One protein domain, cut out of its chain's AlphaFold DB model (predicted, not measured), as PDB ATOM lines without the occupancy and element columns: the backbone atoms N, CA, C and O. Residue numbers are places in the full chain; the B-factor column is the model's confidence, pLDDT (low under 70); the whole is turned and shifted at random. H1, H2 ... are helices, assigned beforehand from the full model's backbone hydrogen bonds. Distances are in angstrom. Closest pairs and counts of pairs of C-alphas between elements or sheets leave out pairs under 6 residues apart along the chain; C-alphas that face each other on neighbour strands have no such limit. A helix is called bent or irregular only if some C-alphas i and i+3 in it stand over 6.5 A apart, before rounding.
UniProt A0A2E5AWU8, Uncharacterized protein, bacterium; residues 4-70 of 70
ATOM      1  N   PHE A   4     -16.261  30.532 124.874       94.25
ATOM      2  CA  PHE A   4     -14.856  30.337 125.223       94.25
ATOM      3  C   PHE A   4     -14.620  29.042 126.015       94.25
ATOM      4  O   PHE A   4     -13.856  28.176 125.575       94.25
ATOM      5  N   ILE A   5     -15.340  28.841 127.125       93.44
ATOM      6  CA  ILE A   5     -15.176  27.658 127.985       93.44
ATOM      7  C   ILE A   5     -15.497  26.371 127.231       93.44
ATOM      8  O   ILE A   5     -14.780  25.376 127.357       93.44
ATOM      9  N   SER A   6     -16.528  26.381 126.381       93.25
ATOM     10  CA  SER A   6     -16.848  25.213 125.554       93.25
ATOM     11  C   SER A   6     -15.711  24.858 124.580       93.25
ATOM     12  O   SER A   6     -15.376  23.682 124.415       93.25
ATOM     13  N   LYS A   7     -15.061  25.869 123.985       94.44
ATOM     14  CA  LYS A   7     -13.986  25.710 122.996       94.44
ATOM     15  C   LYS A   7     -12.670  25.264 123.630       94.44
ATOM     16  O   LYS A   7     -11.950  24.453 123.044       94.44
ATOM     17  N   PHE A   8     -12.369  25.770 124.824       96.12
ATOM     18  CA  PHE A   8     -11.110  25.535 125.533       96.12
ATOM     19  C   PHE A   8     -11.243  24.596 126.734       96.12
ATOM     20  O   PHE A   8     -10.313  24.483 127.524       96.12
ATOM     21  N   LYS A   9     -12.337  23.828 126.832       95.00
ATOM     22  CA  LYS A   9     -12.633  22.918 127.953       95.00
ATOM     23  C   LYS A   9     -11.468  22.012 128.381       95.00
ATOM     24  O   LYS A   9     -11.286  21.753 129.561       95.00
ATOM     25  N   LYS A  10     -10.672  21.513 127.428       95.94
ATOM     26  CA  LYS A  10      -9.513  20.632 127.703       95.94
ATOM     27  C   LYS A  10      -8.270  21.379 128.204       95.94
ATOM     28  O   LYS A  10      -7.274  20.744 128.529       95.94
ATOM     29  N   ASN A  11      -8.300  22.704 128.179       96.44
ATOM     30  CA  ASN A  11      -7.181  23.589 128.465       96.44
ATOM     31  C   ASN A  11      -7.470  24.558 129.621       96.44
ATOM     32  O   ASN A  11      -6.604  25.376 129.896       96.44
ATOM     33  N   LEU A  12      -8.627  24.457 130.292       96.06
ATOM     34  CA  LEU A  12      -9.037  25.391 131.350       96.06
ATOM     35  C   LEU A  12      -8.007  25.491 132.476       96.06
ATOM     36  O   LEU A  12      -7.546  26.588 132.741       96.06
ATOM     37  N   ASP A  13      -7.531  24.363 133.008       96.44
ATOM     38  CA  ASP A  13      -6.495  24.348 134.058       96.44
ATOM     39  C   ASP A  13      -5.220  25.113 133.652       96.44
ATOM     40  O   ASP A  13      -4.610  25.807 134.457       96.44
ATOM     41  N   ALA A  14      -4.820  25.032 132.379       97.50
ATOM     42  CA  ALA A  14      -3.657  25.768 131.888       97.50
ATOM     43  C   ALA A  14      -3.943  27.264 131.672       97.50
ATOM     44  O   ALA A  14      -3.015  28.065 131.721       97.50
ATOM     45  N   LEU A  15      -5.193  27.631 131.386       97.50
ATOM     46  CA  LEU A  15      -5.619  29.017 131.191       97.50
ATOM     47  C   LEU A  15      -5.808  29.727 132.536       97.50
ATOM     48  O   LEU A  15      -5.322  30.839 132.681       97.50
ATOM     49  N   GLU A  16      -6.423  29.062 133.516       96.94
ATOM     50  CA  GLU A  16      -6.585  29.544 134.895       96.94
ATOM     51  C   GLU A  16      -5.220  29.839 135.527       96.94
ATOM     52  O   GLU A  16      -4.931  30.981 135.863       96.94
ATOM     53  N   LYS A  17      -4.305  28.862 135.534       98.12
ATOM     54  CA  LYS A  17      -2.952  29.050 136.092       98.12
ATOM     55  C   LYS A  17      -2.134  30.132 135.388       98.12
ATOM     56  O   LYS A  17      -1.263  30.748 135.997       98.12
ATOM     57  N   ALA A  18      -2.366  30.341 134.091       97.94
ATOM     58  CA  ALA A  18      -1.712  31.420 133.361       97.94
ATOM     59  C   ALA A  18      -2.258  32.800 133.756       97.94
ATOM     60  O   ALA A  18      -1.476  33.739 133.897       97.94
ATOM     61  N   VAL A  19      -3.577  32.914 133.948       97.50
ATOM     62  CA  VAL A  19      -4.227  34.130 134.461       97.50
ATOM     63  C   VAL A  19      -3.762  34.434 135.886       97.50
ATOM     64  O   VAL A  19      -3.416  35.577 136.169       97.50
ATOM     65  N   ASP A  20      -3.624  33.408 136.729       97.25
ATOM     66  CA  ASP A  20      -3.089  33.508 138.096       97.25
ATOM     67  C   ASP A  20      -1.574  33.790 138.146       97.25
ATOM     68  O   ASP A  20      -0.961  33.799 139.214       97.25
ATOM     69  N   GLN A  21      -0.950  34.034 136.988       95.44
ATOM     70  CA  GLN A  21       0.468  34.359 136.831       95.44
ATOM     71  C   GLN A  21       1.430  33.260 137.323       95.44
ATOM     72  O   GLN A  21       2.613  33.531 137.533       95.44
ATOM     73  N   GLU A  22       0.986  32.000 137.442       97.81
ATOM     74  CA  GLU A  22       1.880  30.884 137.793       97.81
ATOM     75  C   GLU A  22       2.936  30.630 136.705       97.81
ATOM     76  O   GLU A  22       4.028  30.124 136.976       97.81
ATOM     77  N   PHE A  23       2.601  30.929 135.447       97.31
ATOM     78  CA  PHE A  23       3.518  30.855 134.314       97.31
ATOM     79  C   PHE A  23       3.041  31.695 133.127       97.31
ATOM     80  O   PHE A  23       1.850  31.933 132.943       97.31
ATOM     81  N   ALA A  24       3.979  32.045 132.245       96.56
ATOM     82  CA  ALA A  24       3.670  32.659 130.958       96.56
ATOM     83  C   ALA A  24       3.096  31.621 129.970       96.56
ATOM     84  O   ALA A  24       3.727  30.594 129.679       96.56
ATOM     85  N   LEU A  25       1.877  31.855 129.471       97.81
ATOM     86  CA  LEU A  25       1.137  30.918 128.619       97.81
ATOM     87  C   LEU A  25       1.801  30.723 127.255       97.81
ATOM     88  O   LEU A  25       1.825  29.610 126.729       97.81
ATOM     89  N   ASP A  26       2.324  31.796 126.676       96.56
ATOM     90  CA  ASP A  26       3.016  31.814 125.391       96.56
ATOM     91  C   ASP A  26       4.343  31.042 125.444       96.56
ATOM     92  O   ASP A  26       4.674  30.336 124.490       96.56
ATOM     93  N   TYR A  27       5.036  31.076 126.583       96.88
ATOM     94  CA  TYR A  27       6.258  30.313 126.814       96.88
ATOM     95  C   TYR A  27       5.981  28.834 127.123       96.88
ATOM     96  O   TYR A  27       6.528  27.939 126.475       96.88
ATOM     97  N   LYS A  28       5.107  28.548 128.098       97.75
ATOM     98  CA  LYS A  28       4.860  27.174 128.574       97.75
ATOM     99  C   LYS A  28       3.952  26.377 127.639       97.75
ATOM    100  O   LYS A  28       4.154  25.179 127.440       97.75
ATOM    101  N   TYR A  29       2.960  27.033 127.039       97.56
ATOM    102  CA  TYR A  29       1.981  26.417 126.145       97.56
ATOM    103  C   TYR A  29       1.765  27.243 124.861       97.56
ATOM    104  O   TYR A  29       0.630  27.620 124.542       97.56
ATOM    105  N   PRO A  30       2.803  27.426 124.019       97.19
ATOM    106  CA  PRO A  30       2.747  28.281 122.825       97.19
ATOM    107  C   PRO A  30       1.632  27.895 121.843       97.19
ATOM    108  O   PRO A  30       1.070  28.734 121.139       97.19
ATOM    109  N   LYS A  31       1.277  26.605 121.778       97.06
ATOM    110  CA  LYS A  31       0.179  26.111 120.929       97.06
ATOM    111  C   LYS A  31      -1.201  26.512 121.459       97.06
ATOM    112  O   LYS A  31      -2.108  26.689 120.650       97.06
ATOM    113  N   ILE A  32      -1.372  26.611 122.781       97.62
ATOM    114  CA  ILE A  32      -2.616  27.080 123.407       97.62
ATOM    115  C   ILE A  32      -2.729  28.585 123.182       97.62
ATOM    116  O   ILE A  32      -3.729  29.021 122.619       97.62
ATOM    117  N   TYR A  33      -1.667  29.339 123.478       97.75
ATOM    118  CA  TYR A  33      -1.623  30.784 123.256       97.75
ATOM    119  C   TYR A  33      -2.002  31.169 121.818       97.75
ATOM    120  O   TYR A  33      -2.944  31.926 121.604       97.75
ATOM    121  N   LYS A  34      -1.387  30.540 120.802       96.75
ATOM    122  CA  LYS A  34      -1.727  30.793 119.385       96.75
ATOM    123  C   LYS A  34      -3.196  30.513 119.042       96.75
ATOM    124  O   LYS A  34      -3.751  31.158 118.153       96.75
ATOM    125  N   LYS A  35      -3.830  29.532 119.695       97.38
ATOM    126  CA  LYS A  35      -5.254  29.228 119.485       97.38
ATOM    127  C   LYS A  35      -6.157  30.269 120.137       97.38
ATOM    128  O   LYS A  35      -7.146  30.638 119.511       97.38
ATOM    129  N   VAL A  36      -5.821  30.722 121.345       97.56
ATOM    130  CA  VAL A  36      -6.551  31.784 122.052       97.56
ATOM    131  C   VAL A  36      -6.436  33.104 121.296       97.56
ATOM    132  O   VAL A  36      -7.444  33.725 120.986       97.56
ATOM    133  N   LEU A  37      -5.229  33.463 120.862       96.19
ATOM    134  CA  LEU A  37      -5.002  34.657 120.053       96.19
ATOM    135  C   LEU A  37      -5.847  34.639 118.768       96.19
ATOM    136  O   LEU A  37      -6.503  35.615 118.429       96.19
ATOM    137  N   ARG A  38      -5.891  33.499 118.060       96.31
ATOM    138  CA  ARG A  38      -6.746  33.346 116.870       96.31
ATOM    139  C   ARG A  38      -8.236  33.429 117.202       96.31
ATOM    140  O   ARG A  38      -9.000  33.902 116.369       96.31
ATOM    141  N   TYR A  39      -8.646  32.921 118.362       97.19
ATOM    142  CA  TYR A  39     -10.027  33.005 118.818       97.19
ATOM    143  C   TYR A  39     -10.449  34.467 118.976       97.19
ATOM    144  O   TYR A  39     -11.369  34.880 118.277       97.19
ATOM    145  N   TYR A  40      -9.707  35.261 119.750       97.06
ATOM    146  CA  TYR A  40     -10.028  36.675 119.953       97.06
ATOM    147  C   TYR A  40      -9.898  37.504 118.670       97.06
ATOM    148  O   TYR A  40     -10.755  38.340 118.400       97.06
ATOM    149  N   LYS A  41      -8.916  37.209 117.801       95.81
ATOM    150  CA  LYS A  41      -8.862  37.798 116.447       95.81
ATOM    151  C   LYS A  41     -10.125  37.506 115.633       95.81
ATOM    152  O   LYS A  41     -10.605  38.370 114.910       95.81
ATOM    153  N   GLY A  42     -10.678  36.300 115.757       95.94
ATOM    154  CA  GLY A  42     -11.938  35.919 115.116       95.94
ATOM    155  C   GLY A  42     -13.175  36.611 115.699       95.94
ATOM    156  O   GLY A  42     -14.180  36.710 115.002       95.94
ATOM    157  N   GLU A  43     -13.099  37.103 116.935       94.56
ATOM    158  CA  GLU A  43     -14.151  37.906 117.578       94.56
ATOM    159  C   GLU A  43     -14.027  39.410 117.286       94.56
ATOM    160  O   GLU A  43     -14.907  40.180 117.663       94.56
ATOM    161  N   GLY A  44     -12.975  39.829 116.573       94.50
ATOM    162  CA  GLY A  44     -12.742  41.223 116.188       94.50
ATOM    163  C   GLY A  44     -11.709  41.959 117.042       94.50
ATOM    164  O   GLY A  44     -11.527  43.156 116.851       94.50
ATOM    165  N   HIS A  45     -11.011  41.276 117.955       94.38
ATOM    166  CA  HIS A  45      -9.876  41.875 118.655       94.38
ATOM    167  C   HIS A  45      -8.669  42.004 117.724       94.38
ATOM    168  O   HIS A  45      -8.219  41.028 117.116       94.38
ATOM    169  N   GLU A  46      -8.106  43.201 117.649       91.94
ATOM    170  CA  GLU A  46      -6.863  43.458 116.933       91.94
ATOM    171  C   GLU A  46      -5.681  43.291 117.888       91.94
ATOM    172  O   GLU A  46      -5.728  43.769 119.017       91.94
ATOM    173  N   PHE A  47      -4.645  42.587 117.429       91.06
ATOM    174  CA  PHE A  47      -3.380  42.453 118.150       91.06
ATOM    175  C   PHE A  47      -2.255  42.817 117.186       91.06
ATOM    176  O   PHE A  47      -2.155  42.199 116.112       91.06
ATOM    177  N   SER A  48      -1.451  43.804 117.564       87.56
ATOM    178  CA  SER A  48      -0.280  44.292 116.837       87.56
ATOM    179  C   SER A  48       0.972  43.458 117.146       87.56
ATOM    180  O   SER A  48       0.969  42.592 118.017       87.56
ATOM    181  N   GLU A  49       2.053  43.687 116.398       84.75
ATOM    182  CA  GLU A  49       3.385  43.148 116.724       84.75
ATOM    183  C   GLU A  49       4.294  44.213 117.363       84.75
ATOM    184  O   GLU A  49       5.470  43.949 117.602       84.75
ATOM    185  N   GLU A  50       3.770  45.415 117.623       90.50
ATOM    186  CA  GLU A  50       4.567  46.548 118.103       90.50
ATOM    187  C   GLU A  50       4.977  46.380 119.568       90.50
ATOM    188  O   GLU A  50       6.123  46.668 119.915       90.50
ATOM    189  N   ASP A  51       4.073  45.865 120.407       92.81
ATOM    190  CA  ASP A  51       4.339  45.625 121.825       92.81
ATOM    191  C   ASP A  51       3.853  44.232 122.271       92.81
ATOM    192  O   ASP A  51       2.722  44.062 122.730       92.81
ATOM    193  N   PRO A  52       4.712  43.204 122.171       90.81
ATOM    194  CA  PRO A  52       4.357  41.841 122.554       90.81
ATOM    195  C   PRO A  52       3.912  41.683 124.016       90.81
ATOM    196  O   PRO A  52       3.112  40.792 124.306       90.81
ATOM    197  N   GLU A  53       4.411  42.519 124.933       93.06
ATOM    198  CA  GLU A  53       4.053  42.451 126.354       93.06
ATOM    199  C   GLU A  53       2.647  43.002 126.594       93.06
ATOM    200  O   GLU A  53       1.843  42.361 127.279       93.06
ATOM    201  N   GLN A  54       2.316  44.147 125.989       94.69
ATOM    202  CA  GLN A  54       0.965  44.709 126.061       94.69
ATOM    203  C   GLN A  54      -0.067  43.762 125.451       94.69
ATOM    204  O   GLN A  54      -1.115  43.518 126.052       94.69
ATOM    205  N   GLU A  55       0.245  43.173 124.298       94.62
ATOM    206  CA  GLU A  55      -0.645  42.232 123.619       94.62
ATOM    207  C   GLU A  55      -0.857  40.965 124.454       94.62
ATOM    208  O   GLU A  55      -1.988  40.502 124.618       94.62
ATOM    209  N   TYR A  56       0.208  40.429 125.059       96.06
ATOM    210  CA  TYR A  56       0.093  39.302 125.982       96.06
ATOM    211  C   TYR A  56      -0.793  39.647 127.187       96.06
ATOM    212  O   TYR A  56      -1.699  38.882 127.534       96.06
ATOM    213  N   SER A  57      -0.579  40.816 127.797       96.25
ATOM    214  CA  SER A  57      -1.379  41.301 128.928       96.25
ATOM    215  C   SER A  57      -2.859  41.462 128.559       96.25
ATOM    216  O   SER A  57      -3.745  41.095 129.340       96.25
ATOM    217  N   LEU A  58      -3.148  41.958 127.352       96.50
ATOM    218  CA  LEU A  58      -4.506  42.037 126.820       96.50
ATOM    219  C   LEU A  58      -5.128  40.642 126.682       96.50
ATOM    220  O   LEU A  58      -6.244  40.430 127.155       96.50
ATOM    221  N   VAL A  59      -4.409  39.673 126.101       97.12
ATOM    222  CA  VAL A  59      -4.896  38.287 125.988       97.12
ATOM    223  C   VAL A  59      -5.206  37.703 127.367       97.12
ATOM    224  O   VAL A  59      -6.278  37.124 127.537       97.12
ATOM    225  N   MET A  60      -4.325  37.867 128.360       97.94
ATOM    226  CA  MET A  60      -4.573  37.360 129.720       97.94
ATOM    227  C   MET A  60      -5.812  38.003 130.348       97.94
ATOM    228  O   MET A  60      -6.628  37.310 130.950       97.94
ATOM    229  N   SER A  61      -6.003  39.307 130.134       97.50
ATOM    230  CA  SER A  61      -7.175  40.039 130.627       97.50
ATOM    231  C   SER A  61      -8.484  39.548 130.002       97.50
ATOM    232  O   SER A  61      -9.513  39.509 130.673       97.50
ATOM    233  N   LEU A  62      -8.472  39.181 128.716       97.12
ATOM    234  CA  LEU A  62      -9.642  38.621 128.035       97.12
ATOM    235  C   LEU A  62      -9.960  37.209 128.538       97.12
ATOM    236  O   LEU A  62     -11.115  36.929 128.854       97.12
ATOM    237  N   ILE A  63      -8.935  36.359 128.695       97.00
ATOM    238  CA  ILE A  63      -9.103  35.010 129.255       97.00
ATOM    239  C   ILE A  63      -9.720  35.100 130.653       97.00
ATOM    240  O   ILE A  63     -10.684  34.394 130.929       97.00
ATOM    241  N   ALA A  64      -9.202  35.980 131.515       97.31
ATOM    242  CA  ALA A  64      -9.718  36.165 132.870       97.31
ATOM    243  C   ALA A  64     -11.216  36.508 132.866       97.31
ATOM    244  O   ALA A  64     -11.999  35.850 133.547       97.31
ATOM    245  N   LYS A  65     -11.635  37.459 132.020       95.75
ATOM    246  CA  LYS A  65     -13.052  37.835 131.869       95.75
ATOM    247  C   LYS A  65     -13.926  36.665 131.415       95.75
ATOM    248  O   LYS A  65     -15.018  36.480 131.944       95.75
ATOM    249  N   ASP A  66     -13.462  35.875 130.449       95.56
ATOM    250  CA  ASP A  66     -14.213  34.718 129.947       95.56
ATOM    251  C   ASP A  66     -14.307  33.564 130.958       95.56
ATOM    252  O   ASP A  66     -15.275  32.795 130.918       95.56
ATOM    253  N   LEU A  67     -13.304  33.426 131.834       94.19
ATOM    254  CA  LEU A  67     -13.297  32.461 132.934       94.19
ATOM    255  C   LEU A  67     -14.209  32.906 134.087       94.19
ATOM    256  O   LEU A  67     -14.916  32.068 134.644       94.19
ATOM    257  N   GLU A  68     -14.239  34.205 134.408       91.75
ATOM    258  CA  GLU A  68     -15.125  34.789 135.427       91.75
ATOM    259  C   GLU A  68     -16.601  34.797 135.010       91.75
ATOM    260  O   GLU A  68     -17.479  34.629 135.852       91.75
ATOM    261  N   ALA A  69     -16.900  34.967 133.718       82.69
ATOM    262  CA  ALA A  69     -18.264  34.990 133.179       82.69
ATOM    263  C   ALA A  69     -18.969  33.608 133.160       82.69
ATOM    264  O   ALA A  69     -19.907  33.397 132.379       82.69
ATOM    265  N   ASN A  70     -18.506  32.655 133.974       57.47
ATOM    266  CA  ASN A  70     -18.995  31.278 134.055       57.47
ATOM    267  C   ASN A  70     -19.994  31.054 135.191       57.47
ATOM    268  O   ASN A  70     -19.749  31.542 136.314       57.47
TER     269      ASN A  70
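This is residues 4 to 70 of the 70 residues of an uncharacterized protein of bacterium (UniProt A0A2E5AWU8). Three helices set steeply to one another make a compact body: the longest, H4, runs past both H1, which has a sharp kink, and H3, which it crosses nearly at a right angle. The very short H2 joins H1 to H3 at a corner, and the loop from H3 back to H4 swings outward, so that residues 48 to 54 stick out. The printed part has 67 residues with four named helices, in the order H1, H2, H3, H4, and no named strand; the class is all helix. It is compact, with a radius of gyration of the C-alphas of 11.1 A, and spans 30 by 25 by 20 A.

H1, residues 4 to 19, is irregular: C-alphas 7 and 10 are 8.2 A apart, and it has a kink of 106 degrees near residue 11. With its residues 14 to 18 alone it only just touches H2, residues 25 to 28, with 3 pairs of C-alphas within 8 A; the closest C-alphas are those of Ala 18 and Leu 25, 5.6 A apart. H2 and H3, residues 30 to 42, touch only at the corner, with Asp 26 and Tyr 33 the closest C-alphas at 5.2 A; H3 does so with residues 32 to 34 alone. H1 and H3 are close but not clearly touching, the closest C-alphas being those of Asn 11 and Ile 32, 7.7 A apart; they run opposite ways at a steep tilt of 55 degrees. H4, residues 52 to 68, touches H1 with its residues 60 to 67 alone, the closest C-alphas being those of Val 19 and Met 60, 5.7 A apart; the two run opposite ways at a steep tilt of 61 degrees. H3 and H4 are close but not clearly touching, with the C-alphas of Leu 37 and Val 59 closest at 7.0 A, and stand about perpendicular at 77 degrees. H2 and H4 are only just apart, their closest C-alphas being 8.1 A from each other. In H3 and H4 every O i to N i+4 pair is within hydrogen-bond range; in H1 8 of 12 are, and H2 is too short for such a pair.

H1 begins at C-alpha 4, (-14.856, 30.337, 125.223), and is 14.6 A from first to last C-alpha. H2 measures 5.3 A and H3 18.3 A, ending at C-alpha 42, (-11.938, 35.919, 115.116). H4 measures 24.4 A and ends at C-alpha 68, (-15.125, 34.789, 135.427).

The two C-alphas farthest apart are those of Glu 50 and Asn 70, at 32.3 A. The printed part has no cut, and no link is long: H1 to H2 and H2 to H3 are tight, and H3 to H4 is short, with 9 residues. The mean pLDDT of the printed part is 94.8, and residue 70, the chain's last, is under 70.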